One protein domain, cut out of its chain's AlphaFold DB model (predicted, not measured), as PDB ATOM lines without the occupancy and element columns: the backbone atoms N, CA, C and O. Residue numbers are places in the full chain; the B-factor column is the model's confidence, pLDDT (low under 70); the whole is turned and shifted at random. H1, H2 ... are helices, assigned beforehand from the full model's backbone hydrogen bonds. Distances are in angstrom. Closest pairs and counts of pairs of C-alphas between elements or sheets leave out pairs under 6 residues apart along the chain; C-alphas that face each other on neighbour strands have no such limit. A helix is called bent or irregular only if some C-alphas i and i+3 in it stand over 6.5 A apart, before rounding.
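This is residues 767 to 857 of the 1004 residues of the protein "Hypothetical protein" of Brandtodinium nutricula (UniProt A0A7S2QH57). Two long helices, H1 and H3, run side by side in opposite ways, and the short helix H2 crosses over them at a steep slant. H3 is the longest helix, and its last residues, 850 to 857, stick out past the body, which spans 43 by 22 by 16 A without them; a long loop, residues 807 to 820, leads from H2 back to where H3 begins. The printed part has 91 residues with three named helices, in the order H1, H2, H3, and no named strand; its class is all helix. The whole is loose, with a radius of gyration of the C-alphas of 15.4 A, and spans 54 by 22 by 17 A.

Start with H1, residues 768 to 789, and look next at H2, residues 795 to 806: they touch, H1 with residues 778 to 782 alone, and the closest C-alphas are those of Thr 782 and Ser 801, 6.0 A apart. Their lines stand at a steep tilt of 61 degrees, and they run opposite ways. Go on to H3, residues 821 to 857, which touches H1 at a shallow tilt of 9 degrees, opposite ways; their closest C-alphas, of Ala 774 and Phe 838, are 5.5 A apart. H2 touches H3 with residues 804 to 806 alone, and H3 touches H2 with residues 830 to 835 alone; their closest C-alphas, of Leu 805 and Val 831, are 5.3 A apart. These two stand at a steep tilt of 66 degrees and run the same way. The helix packing is mostly crossed, only just: 1 of the 3 pairs is at a shallow tilt. In H1 and H2 every O i to N i+4 pair is within hydrogen-bond range; in H3, 30 of 33 are.

Find C-alpha 768 at (161.903, 153.761, 156.402); from there H1 runs 31.0 A to C-alpha 789. H2 begins at C-alpha 795, at (163.758, 166.251, 177.826), and ends at C-alpha 806, 16.2 A away. H3 runs 52.0 A from C-alpha 821 to C-alpha 857, at (152.900, 135.714, 153.392). It is neither bent nor irregular, but only just: C-alphas 836 and 839 are 6.3 A apart.

The two C-alphas farthest apart are those of Asp 818 and Val 856, at 54.1 A. Without residues 850 to 857, which stand free, the body spans 43 by 22 by 16 A. The printed part has no cut; the link from H1 to H2 is tight, and the link from H2 to H3, 14 residues, is long. Look there for the low confidence: residues 811 to 818 have a pLDDT under 70, while the mean of the printed part is 84.4.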
ATOM      1  N   LEU A 767     159.037 150.577 155.988       86.31
ATOM      2  CA  LEU A 767     158.598 151.771 156.717       86.31
ATOM      3  C   LEU A 767     159.565 152.962 156.671       86.31
ATOM      4  O   LEU A 767     159.136 154.080 156.960       86.31
ATOM      5  N   GLY A 768     160.834 152.753 156.306       86.69
ATOM      6  CA  GLY A 768     161.903 153.761 156.402       86.69
ATOM      7  C   GLY A 768     161.560 155.150 155.830       86.69
ATOM      8  O   GLY A 768     161.670 156.139 156.554       86.69
ATOM      9  N   PRO A 769     161.100 155.277 154.571       88.62
ATOM     10  CA  PRO A 769     160.752 156.582 154.003       88.62
ATOM     11  C   PRO A 769     159.611 157.284 154.754       88.62
ATOM     12  O   PRO A 769     159.652 158.497 154.959       88.62
ATOM     13  N   ALA A 770     158.610 156.525 155.211       88.38
ATOM     14  CA  ALA A 770     157.447 157.072 155.904       88.38
ATOM     15  C   ALA A 770     157.772 157.479 157.353       88.38
ATOM     16  O   ALA A 770     157.314 158.532 157.799       88.38
ATOM     17  N   THR A 771     158.614 156.717 158.070       88.88
ATOM     18  CA  THR A 771     159.118 157.136 159.392       88.88
ATOM     19  C   THR A 771     160.005 158.371 159.287       88.88
ATOM     20  O   THR A 771     159.884 159.255 160.128       88.88
ATOM     21  N   ILE A 772     160.836 158.496 158.243       91.06
ATOM     22  CA  ILE A 772     161.659 159.693 158.003       91.06
ATOM     23  C   ILE A 772     160.779 160.928 157.759       91.06
ATOM     24  O   ILE A 772     161.005 161.962 158.385       91.06
ATOM     25  N   VAL A 773     159.746 160.835 156.912       90.12
ATOM     26  CA  VAL A 773     158.820 161.958 156.662       90.12
ATOM     27  C   VAL A 773     158.056 162.353 157.932       90.12
ATOM     28  O   VAL A 773     157.977 163.541 158.249       90.12
ATOM     29  N   ALA A 774     157.557 161.381 158.703       89.06
ATOM     30  CA  ALA A 774     156.904 161.643 159.986       89.06
ATOM     31  C   ALA A 774     157.871 162.261 161.017       89.06
ATOM     32  O   ALA A 774     157.507 163.207 161.713       89.06
ATOM     33  N   PHE A 775     159.121 161.794 161.082       91.19
ATOM     34  CA  PHE A 775     160.151 162.320 161.980       91.19
ATOM     35  C   PHE A 775     160.572 163.753 161.620       91.19
ATOM     36  O   PHE A 775     160.727 164.586 162.511       91.19
ATOM     37  N   ILE A 776     160.691 164.076 160.326       92.12
ATOM     38  CA  ILE A 776     160.938 165.447 159.853       92.12
ATOM     39  C   ILE A 776     159.763 166.360 160.231       92.12
ATOM     40  O   ILE A 776     159.993 167.446 160.763       92.12
ATOM     41  N   GLY A 777     158.516 165.910 160.036       90.38
ATOM     42  CA  GLY A 777     157.320 166.639 160.477       90.38
ATOM     43  C   GLY A 777     157.302 166.884 161.990       90.38
ATOM     44  O   GLY A 777     157.068 168.008 162.434       90.38
ATOM     45  N   PHE A 778     157.634 165.859 162.781       91.75
ATOM     46  CA  PHE A 778     157.737 165.945 164.239       91.75
ATOM     47  C   PHE A 778     158.804 166.956 164.676       91.75
ATOM     48  O   PHE A 778     158.522 167.835 165.493       91.75
ATOM     49  N   CYS A 779     160.012 166.877 164.110       92.00
ATOM     50  CA  CYS A 779     161.109 167.783 164.441       92.00
ATOM     51  C   CYS A 779     160.800 169.230 164.035       92.00
ATOM     52  O   CYS A 779     161.053 170.144 164.818       92.00
ATOM     53  N   ALA A 780     160.213 169.450 162.855       92.88
ATOM     54  CA  ALA A 780     159.849 170.782 162.378       92.88
ATOM     55  C   ALA A 780     158.791 171.449 163.274       92.88
ATOM     56  O   ALA A 780     158.964 172.602 163.674       92.88
ATOM     57  N   LEU A 781     157.729 170.722 163.638       90.69
ATOM     58  CA  LEU A 781     156.667 171.241 164.507       90.69
ATOM     59  C   LEU A 781     157.136 171.409 165.960       90.69
ATOM     60  O   LEU A 781     156.817 172.422 166.577       90.69
ATOM     61  N   THR A 782     157.956 170.490 166.480       89.56
ATOM     62  CA  THR A 782     158.566 170.606 167.819       89.56
ATOM     63  C   THR A 782     159.518 171.802 167.904       89.56
ATOM     64  O   THR A 782     159.483 172.551 168.878       89.56
ATOM     65  N   HIS A 783     160.340 172.036 166.875       88.69
ATOM     66  CA  HIS A 783     161.236 173.194 166.813       88.69
ATOM     67  C   HIS A 783     160.457 174.515 166.705       88.69
ATOM     68  O   HIS A 783     160.765 175.468 167.418       88.69
ATOM     69  N   ALA A 784     159.405 174.561 165.881       88.12
ATOM     70  CA  ALA A 784     158.520 175.721 165.790       88.12
ATOM     71  C   ALA A 784     157.777 175.997 167.113       88.12
ATOM     72  O   ALA A 784     157.717 177.143 167.547       88.12
ATOM     73  N   TYR A 785     157.284 174.960 167.800       83.94
ATOM     74  CA  TYR A 785     156.684 175.098 169.131       83.94
ATOM     75  C   TYR A 785     157.708 175.591 170.169       83.94
ATOM     76  O   TYR A 785     157.381 176.451 170.981       83.94
ATOM     77  N   CYS A 786     158.966 175.136 170.097       83.75
ATOM     78  CA  CYS A 786     160.045 175.589 170.985       83.75
ATOM     79  C   CYS A 786     160.358 177.078 170.788       83.75
ATOM     80  O   CYS A 786     160.470 177.820 171.761       83.75
ATOM     81  N   ALA A 787     160.434 177.525 169.530       84.94
ATOM     82  CA  ALA A 787     160.645 178.927 169.181       84.94
ATOM     83  C   ALA A 787     159.464 179.837 169.574       84.94
ATOM     84  O   ALA A 787     159.669 181.019 169.821       84.94
ATOM     85  N   LEU A 788     158.240 179.297 169.646       82.00
ATOM     86  CA  LEU A 788     157.030 180.027 170.058       82.00
ATOM     87  C   LEU A 788     156.777 180.035 171.572       82.00
ATOM     88  O   LEU A 788     156.021 180.881 172.046       82.00
ATOM     89  N   ALA A 789     157.349 179.083 172.309       75.75
ATOM     90  CA  ALA A 789     157.187 178.964 173.756       75.75
ATOM     91  C   ALA A 789     158.272 179.710 174.554       75.75
ATOM     92  O   ALA A 789     158.097 179.909 175.750       75.75
ATOM     93  N   GLU A 790     159.407 180.048 173.926       73.94
ATOM     94  CA  GLU A 790     160.620 180.612 174.562       73.94
ATOM     95  C   GLU A 790     161.222 179.740 175.697       73.94
ATOM     96  O   GLU A 790     162.163 180.135 176.387       73.94
ATOM     97  N   VAL A 791     160.731 178.505 175.857       73.56
ATOM     98  CA  VAL A 791     161.196 177.516 176.842       73.56
ATOM     99  C   VAL A 791     162.510 176.869 176.370       73.56
ATOM    100  O   VAL A 791     162.611 176.477 175.203       73.56
ATOM    101  N   PRO A 792     163.516 176.673 177.248       78.19
ATOM    102  CA  PRO A 792     164.745 175.970 176.887       78.19
ATOM    103  C   PRO A 792     164.468 174.511 176.500       78.19
ATOM    104  O   PRO A 792     163.909 173.747 177.293       78.19
ATOM    105  N   PHE A 793     164.917 174.115 175.305       82.25
ATOM    106  CA  PHE A 793     164.771 172.759 174.771       82.25
ATOM    107  C   PHE A 793     165.360 171.713 175.732       82.25
ATOM    108  O   PHE A 793     166.567 171.664 175.964       82.25
ATOM    109  N   ASN A 794     164.490 170.884 176.312       83.75
ATOM    110  CA  ASN A 794     164.843 169.908 177.339       83.75
ATOM    111  C   ASN A 794     164.015 168.618 177.197       83.75
ATOM    112  O   ASN A 794     163.043 168.565 176.440       83.75
ATOM    113  N   ASN A 795     164.383 167.573 177.943       84.88
ATOM    114  CA  ASN A 795     163.758 166.251 177.826       84.88
ATOM    115  C   ASN A 795     162.247 166.257 178.126       84.88
ATOM    116  O   ASN A 795     161.502 165.539 177.462       84.88
ATOM    117  N   ALA A 796     161.784 167.070 179.083       82.62
ATOM    118  CA  ALA A 796     160.362 167.173 179.415       82.62
ATOM    119  C   ALA A 796     159.583 167.897 178.306       82.62
ATOM    120  O   ALA A 796     158.520 167.437 177.903       82.62
ATOM    121  N   PHE A 797     160.154 168.963 177.737       83.94
ATOM    122  CA  PHE A 797     159.596 169.657 176.574       83.94
ATOM    123  C   PHE A 797     159.482 168.736 175.342       83.94
ATOM    124  O   PHE A 797     158.464 168.747 174.648       83.94
ATOM    125  N   LEU A 798     160.493 167.896 175.087       86.25
ATOM    126  CA  LEU A 798     160.458 166.915 173.997       86.25
ATOM    127  C   LEU A 798     159.427 165.803 174.253       86.25
ATOM    128  O   LEU A 798     158.699 165.433 173.335       86.25
ATOM    129  N   GLN A 799     159.305 165.314 175.492       84.62
ATOM    130  CA  GLN A 799     158.272 164.346 175.879       84.62
ATOM    131  C   GLN A 799     156.854 164.932 175.751       84.62
ATOM    132  O   GLN A 799     155.960 164.262 175.235       84.62
ATOM    133  N   GLN A 800     156.652 166.187 176.164       83.38
ATOM    134  CA  GLN A 800     155.386 166.909 176.025       83.38
ATOM    135  C   GLN A 800     155.026 167.133 174.549       83.38
ATOM    136  O   GLN A 800     153.900 166.856 174.150       83.38
ATOM    137  N   SER A 801     155.994 167.545 173.722       86.44
ATOM    138  CA  SER A 801     155.806 167.716 172.273       86.44
ATOM    139  C   SER A 801     155.497 166.387 171.573       86.44
ATOM    140  O   SER A 801     154.635 166.337 170.698       86.44
ATOM    141  N   PHE A 802     156.148 165.290 171.984       87.56
ATOM    142  CA  PHE A 802     155.832 163.940 171.510       87.56
ATOM    143  C   PHE A 802     154.401 163.540 171.872       87.56
ATOM    144  O   PHE A 802     153.663 163.114 170.990       87.56
ATOM    145  N   SER A 803     153.987 163.725 173.131       85.31
ATOM    146  CA  SER A 803     152.620 163.425 173.569       85.31
ATOM    147  C   SER A 803     151.598 164.249 172.782       85.31
ATOM    148  O   SER A 803     150.775 163.675 172.079       85.31
ATOM    149  N   MET A 804     151.714 165.580 172.804       85.94
ATOM    150  CA  MET A 804     150.826 166.517 172.102       85.94
ATOM    151  C   MET A 804     150.610 166.138 170.630       85.94
ATOM    152  O   MET A 804     149.473 166.084 170.165       85.94
ATOM    153  N   LEU A 805     151.689 165.844 169.894       87.94
ATOM    154  CA  LEU A 805     151.608 165.542 168.465       87.94
ATOM    155  C   LEU A 805     151.140 164.101 168.180       87.94
ATOM    156  O   LEU A 805     150.367 163.908 167.249       87.94
ATOM    157  N   ILE A 806     151.559 163.094 168.956       84.50
ATOM    158  CA  ILE A 806     151.234 161.674 168.694       84.50
ATOM    159  C   ILE A 806     149.863 161.267 169.251       84.50
ATOM    160  O   ILE A 806     149.156 160.497 168.605       84.50
ATOM    161  N   THR A 807     149.470 161.758 170.431       84.06
ATOM    162  CA  THR A 807     148.159 161.454 171.045       84.06
ATOM    163  C   THR A 807     147.083 162.490 170.711       84.06
ATOM    164  O   THR A 807     145.952 162.363 171.177       84.06
ATOM    165  N   ALA A 808     147.424 163.489 169.887       82.19
ATOM    166  CA  ALA A 808     146.584 164.625 169.514       82.19
ATOM    167  C   ALA A 808     146.053 165.441 170.714       82.19
ATOM    168  O   ALA A 808     144.950 165.988 170.670       82.19
ATOM    169  N   ASP A 809     146.837 165.531 171.793       81.06
ATOM    170  CA  ASP A 809     146.468 166.277 172.996       81.06
ATOM    171  C   ASP A 809     146.585 167.796 172.780       81.06
ATOM    172  O   ASP A 809     147.657 168.401 172.863       81.06
ATOM    173  N   VAL A 810     145.436 168.422 172.514       71.50
ATOM    174  CA  VAL A 810     145.298 169.865 172.266       71.50
ATOM    175  C   VAL A 810     145.470 170.707 173.543       71.50
ATOM    176  O   VAL A 810     145.603 171.926 173.440       71.50
ATOM    177  N   THR A 811     145.511 170.112 174.746       67.62
ATOM    178  CA  THR A 811     145.726 170.886 175.988       67.62
ATOM    179  C   THR A 811     147.115 171.525 176.056       67.62
ATOM    180  O   THR A 811     147.305 172.507 176.770       67.62
ATOM    181  N   GLY A 812     148.079 171.015 175.283       60.47
ATOM    182  CA  GLY A 812     149.405 171.609 175.112       60.47
ATOM    183  C   GLY A 812     150.405 171.301 176.230       60.47
ATOM    184  O   GLY A 812     151.600 171.396 175.964       60.47
ATOM    185  N   GLY A 813     149.943 170.869 177.411       62.91
ATOM    186  CA  GLY A 813     150.742 170.399 178.552       62.91
ATOM    187  C   GLY A 813     151.267 171.491 179.502       62.91
ATOM    188  O   GLY A 813     151.593 172.605 179.091       62.91
ATOM    189  N   ASP A 814     151.398 171.137 180.785       61.25
ATOM    190  CA  ASP A 814     151.537 172.062 181.929       61.25
ATOM    191  C   ASP A 814     152.786 172.972 181.939       61.25
ATOM    192  O   ASP A 814     152.850 173.910 182.732       61.25
ATOM    193  N   ILE A 815     153.793 172.728 181.089       61.41
ATOM    194  CA  ILE A 815     155.047 173.511 181.068       61.41
ATOM    195  C   ILE A 815     154.833 174.993 180.686       61.41
ATOM    196  O   ILE A 815     155.670 175.827 181.030       61.41
ATOM    197  N   VAL A 816     153.733 175.350 180.011       63.06
ATOM    198  CA  VAL A 816     153.458 176.736 179.581       63.06
ATOM    199  C   VAL A 816     152.212 177.282 180.279       63.06
ATOM    200  O   VAL A 816     151.090 177.061 179.831       63.06
ATOM    201  N   THR A 817     152.412 178.030 181.369       62.47
ATOM    202  CA  THR A 817     151.322 178.547 182.220       62.47
ATOM    203  C   THR A 817     150.465 179.615 181.539       62.47
ATOM    204  O   THR A 817     149.253 179.649 181.737       62.47
ATOM    205  N   ASP A 818     151.079 180.461 180.707       66.62
ATOM    206  CA  ASP A 818     150.433 181.601 180.046       66.62
ATOM    207  C   ASP A 818     150.681 181.573 178.528       66.62
ATOM    208  O   ASP A 818     151.478 182.354 178.002       66.62
ATOM    209  N   PRO A 819     150.015 180.673 177.777       70.50
ATOM    210  CA  PRO A 819     150.267 180.522 176.351       70.50
ATOM    211  C   PRO A 819     149.840 181.771 175.575       70.50
ATOM    212  O   PRO A 819     148.712 182.266 175.730       70.50
ATOM    213  N   THR A 820     150.727 182.262 174.707       79.81
ATOM    214  CA  THR A 820     150.503 183.470 173.894       79.81
ATOM    215  C   THR A 820     149.369 183.270 172.884       79.81
ATOM    216  O   THR A 820     149.038 182.141 172.517       79.81
ATOM    217  N   LEU A 821     148.768 184.354 172.371       81.00
ATOM    218  CA  LEU A 821     147.711 184.255 171.348       81.00
ATOM    219  C   LEU A 821     148.175 183.456 170.114       81.00
ATOM    220  O   LEU A 821     147.424 182.633 169.594       81.00
ATOM    221  N   LEU A 822     149.425 183.658 169.690       81.81
ATOM    222  CA  LEU A 822     150.026 182.932 168.572       81.81
ATOM    223  C   LEU A 822     150.180 181.436 168.889       81.81
ATOM    224  O   LEU A 822     149.839 180.600 168.059       81.81
ATOM    225  N   GLN A 823     150.603 181.087 170.105       79.31
ATOM    226  CA  GLN A 823     150.748 179.700 170.551       79.31
ATOM    227  C   GLN A 823     149.398 178.980 170.720       79.31
ATOM    228  O   GLN A 823     149.284 177.810 170.352       79.31
ATOM    229  N   ARG A 824     148.354 179.676 171.195       79.81
ATOM    230  CA  ARG A 824     146.970 179.155 171.275       79.81
ATOM    231  C   ARG A 824     146.383 178.816 169.902       79.81
ATOM    232  O   ARG A 824     145.541 177.932 169.811       79.81
ATOM    233  N   ILE A 825     146.828 179.500 168.846       84.75
ATOM    234  CA  ILE A 825     146.444 179.218 167.454       84.75
ATOM    235  C   ILE A 825     147.361 178.144 166.844       84.75
ATOM    236  O   ILE A 825     146.885 177.237 166.161       84.75
ATOM    237  N   PHE A 826     148.668 178.210 167.108       86.94
ATOM    238  CA  PHE A 826     149.649 177.280 166.549       86.94
ATOM    239  C   PHE A 826     149.499 175.852 167.085       86.94
ATOM    240  O   PHE A 826     149.606 174.915 166.308       86.94
ATOM    241  N   THR A 827     149.212 175.671 168.377       84.12
ATOM    242  CA  THR A 827     149.093 174.341 169.009       84.12
ATOM    243  C   THR A 827     148.050 173.446 168.312       84.12
ATOM    244  O   THR A 827     148.438 172.395 167.799       84.12
ATOM    245  N   PRO A 828     146.764 173.840 168.169       86.56
ATOM    246  CA  PRO A 828     145.792 173.035 167.425       86.56
ATOM    247  C   PRO A 828     146.128 172.927 165.930       86.56
ATOM    248  O   PRO A 828     145.862 171.889 165.331       86.56
ATOM    249  N   LEU A 829     146.745 173.944 165.315       88.44
ATOM    250  CA  LEU A 829     147.170 173.873 163.911       88.44
ATOM    251  C   LEU A 829     148.275 172.820 163.699       88.44
ATOM    252  O   LEU A 829     148.216 172.064 162.730       88.44
ATOM    253  N   ALA A 830     149.244 172.738 164.611       88.50
ATOM    254  CA  ALA A 830     150.328 171.760 164.602       88.50
ATOM    255  C   ALA A 830     149.819 170.344 164.900       88.50
ATOM    256  O   ALA A 830     150.186 169.410 164.187       88.50
ATOM    257  N   VAL A 831     148.919 170.184 165.878       88.81
ATOM    258  CA  VAL A 831     148.251 168.902 166.165       88.81
ATOM    259  C   VAL A 831     147.441 168.424 164.958       88.81
ATOM    260  O   VAL A 831     147.573 167.265 164.565       88.81
ATOM    261  N   CYS A 832     146.670 169.303 164.310       88.44
ATOM    262  CA  CYS A 832     145.954 168.978 163.074       88.44
ATOM    263  C   CYS A 832     146.914 168.618 161.932       88.44
ATOM    264  O   CYS A 832     146.719 167.597 161.280       88.44
ATOM    265  N   ALA A 833     147.969 169.405 161.698       89.94
ATOM    266  CA  ALA A 833     148.950 169.114 160.655       89.94
ATOM    267  C   ALA A 833     149.645 167.761 160.885       89.94
ATOM    268  O   ALA A 833     149.758 166.959 159.961       89.94
ATOM    269  N   PHE A 834     150.070 167.462 162.112       91.19
ATOM    270  CA  PHE A 834     150.732 166.196 162.405       91.19
ATOM    271  C   PHE A 834     149.767 165.006 162.347       91.19
ATOM    272  O   PHE A 834     150.023 164.044 161.625       91.19
ATOM    273  N   SER A 835     148.631 165.086 163.041       86.81
ATOM    274  CA  SER A 835     147.692 163.964 163.178       86.81
ATOM    275  C   SER A 835     146.911 163.683 161.892       86.81
ATOM    276  O   SER A 835     146.695 162.527 161.540       86.81
ATOM    277  N   ILE A 836     146.484 164.726 161.168       88.44
ATOM    278  CA  ILE A 836     145.597 164.578 160.002       88.44
ATOM    279  C   ILE A 836     146.393 164.367 158.706       88.44
ATOM    280  O   ILE A 836     145.899 163.680 157.813       88.44
ATOM    281  N   PHE A 837     147.616 164.903 158.595       88.31
ATOM    282  CA  PHE A 837     148.468 164.734 157.410       88.31
ATOM    283  C   PHE A 837     149.597 163.719 157.648       88.31
ATOM    284  O   PHE A 837     149.549 162.631 157.079       88.31
ATOM    285  N   PHE A 838     150.583 164.018 158.503       89.81
ATOM    286  CA  PHE A 838     151.770 163.155 158.657       89.81
ATOM    287  C   PHE A 838     151.431 161.745 159.170       89.81
ATOM    288  O   PHE A 838     151.876 160.756 158.584       89.81
ATOM    289  N   LEU A 839     150.615 161.633 160.223       88.00
ATOM    290  CA  LEU A 839     150.258 160.349 160.828       88.00
ATOM    291  C   LEU A 839     149.325 159.519 159.928       88.00
ATOM    292  O   LEU A 839     149.520 158.313 159.803       88.00
ATOM    293  N   ASN A 840     148.372 160.143 159.230       87.81
ATOM    294  CA  ASN A 840     147.509 159.433 158.278       87.81
ATOM    295  C   ASN A 840     148.263 158.959 157.026       87.81
ATOM    296  O   ASN A 840     147.985 157.865 156.541       87.81
ATOM    297  N   ILE A 841     149.242 159.721 156.523       87.88
ATOM    298  CA  ILE A 841     150.139 159.254 155.450       87.88
ATOM    299  C   ILE A 841     150.944 158.040 155.931       87.88
ATOM    300  O   ILE A 841     151.032 157.039 155.224       87.88
ATOM    301  N   PHE A 842     151.472 158.091 157.157       88.19
ATOM    302  CA  PHE A 842     152.193 156.977 157.770       88.19
ATOM    303  C   PHE A 842     151.315 155.717 157.917       88.19
ATOM    304  O   PHE A 842     151.729 154.630 157.515       88.19
ATOM    305  N   ILE A 843     150.075 155.863 158.401       88.75
ATOM    306  CA  ILE A 843     149.088 154.772 158.503       88.75
ATOM    307  C   ILE A 843     148.692 154.232 157.116       88.75
ATOM    308  O   ILE A 843     148.551 153.020 156.952       88.75
ATOM    309  N   GLY A 844     148.560 155.096 156.105       90.75
ATOM    310  CA  GLY A 844     148.283 154.691 154.724       90.75
ATOM    311  C   GLY A 844     149.383 153.796 154.146       90.75
ATOM    312  O   GLY A 844     149.093 152.709 153.648       90.75
ATOM    313  N   VAL A 845     150.650 154.203 154.298       90.88
ATOM    314  CA  VAL A 845     151.814 153.411 153.859       90.88
ATOM    315  C   VAL A 845     151.948 152.106 154.656       90.88
ATOM    316  O   VAL A 845     152.300 151.078 154.080       90.88
ATOM    317  N   ILE A 846     151.614 152.100 155.955       91.06
ATOM    318  CA  ILE A 846     151.488 150.861 156.746       91.06
ATOM    319  C   ILE A 846     150.453 149.919 156.118       91.06
ATOM    320  O   ILE A 846     150.752 148.743 155.924       91.06
ATOM    321  N   GLY A 847     149.258 150.421 155.792       91.38
ATOM    322  CA  GLY A 847     148.174 149.621 155.220       91.38
ATOM    323  C   GLY A 847     148.529 149.015 153.862       91.38
ATOM    324  O   GLY A 847     148.305 147.823 153.644       91.38
ATOM    325  N   GLU A 848     149.136 149.804 152.973       91.31
ATOM    326  CA  GLU A 848     149.574 149.340 151.653       91.31
ATOM    327  C   GLU A 848     150.686 148.284 151.772       91.31
ATOM    328  O   GLU A 848     150.505 147.159 151.297       91.31
ATOM    329  N   ASN A 849     151.772 148.578 152.500       89.94
ATOM    330  CA  ASN A 849     152.876 147.634 152.713       89.94
ATOM    331  C   ASN A 849     152.417 146.341 153.407       89.94
ATOM    332  O   ASN A 849     152.832 145.251 153.008       89.94
ATOM    333  N   TYR A 850     151.538 146.436 154.413       92.00
ATOM    334  CA  TYR A 850     150.958 145.262 155.066       92.00
ATOM    335  C   TYR A 850     150.147 144.423 154.074       92.00
ATOM    336  O   TYR A 850     150.276 143.202 154.073       92.00
ATOM    337  N   SER A 851     149.357 145.047 153.193       91.62
ATOM    338  CA  SER A 851     148.564 144.320 152.191       91.62
ATOM    339  C   SER A 851     149.437 143.552 151.186       91.62
ATOM    340  O   SER A 851     149.129 142.402 150.872       91.62
ATOM    341  N   ILE A 852     150.564 144.136 150.762       88.56
ATOM    342  CA  ILE A 852     151.547 143.498 149.873       88.56
ATOM    343  C   ILE A 852     152.210 142.312 150.587       88.56
ATOM    344  O   ILE A 852     152.154 141.181 150.102       88.56
ATOM    345  N   GLN A 853     152.760 142.538 151.785       89.62
ATOM    346  CA  GLN A 853     153.386 141.486 152.599       89.62
ATOM    347  C   GLN A 853     152.393 140.369 152.971       89.62
ATOM    348  O   GLN A 853     152.765 139.198 153.055       89.62
ATOM    349  N   LYS A 854     151.104 140.695 153.134       91.75
ATOM    350  CA  LYS A 854     150.046 139.714 153.396       91.75
ATOM    351  C   LYS A 854     149.782 138.801 152.198       91.75
ATOM    352  O   LYS A 854     149.581 137.606 152.411       91.75
ATOM    353  N   GLN A 855     149.832 139.312 150.966       90.62
ATOM    354  CA  GLN A 855     149.657 138.498 149.754       90.62
ATOM    355  C   GLN A 855     150.785 137.468 149.586       90.62
ATOM    356  O   GLN A 855     150.509 136.299 149.325       90.62
ATOM    357  N   VAL A 856     152.044 137.859 149.817       89.62
ATOM    358  CA  VAL A 856     153.203 136.943 149.723       89.62
ATOM    359  C   VAL A 856     153.438 136.090 150.978       89.62
ATOM    360  O   VAL A 856     154.290 135.202 150.958       89.62
ATOM    361  N   SER A 857     152.672 136.303 152.057       90.44
ATOM    362  CA  SER A 857     152.900 135.714 153.392       90.44
ATOM    363  C   SER A 857     153.081 134.189 153.415       90.44
ATOM    364  O   SER A 857     153.868 133.683 154.213       90.44
TER     365      SER A 857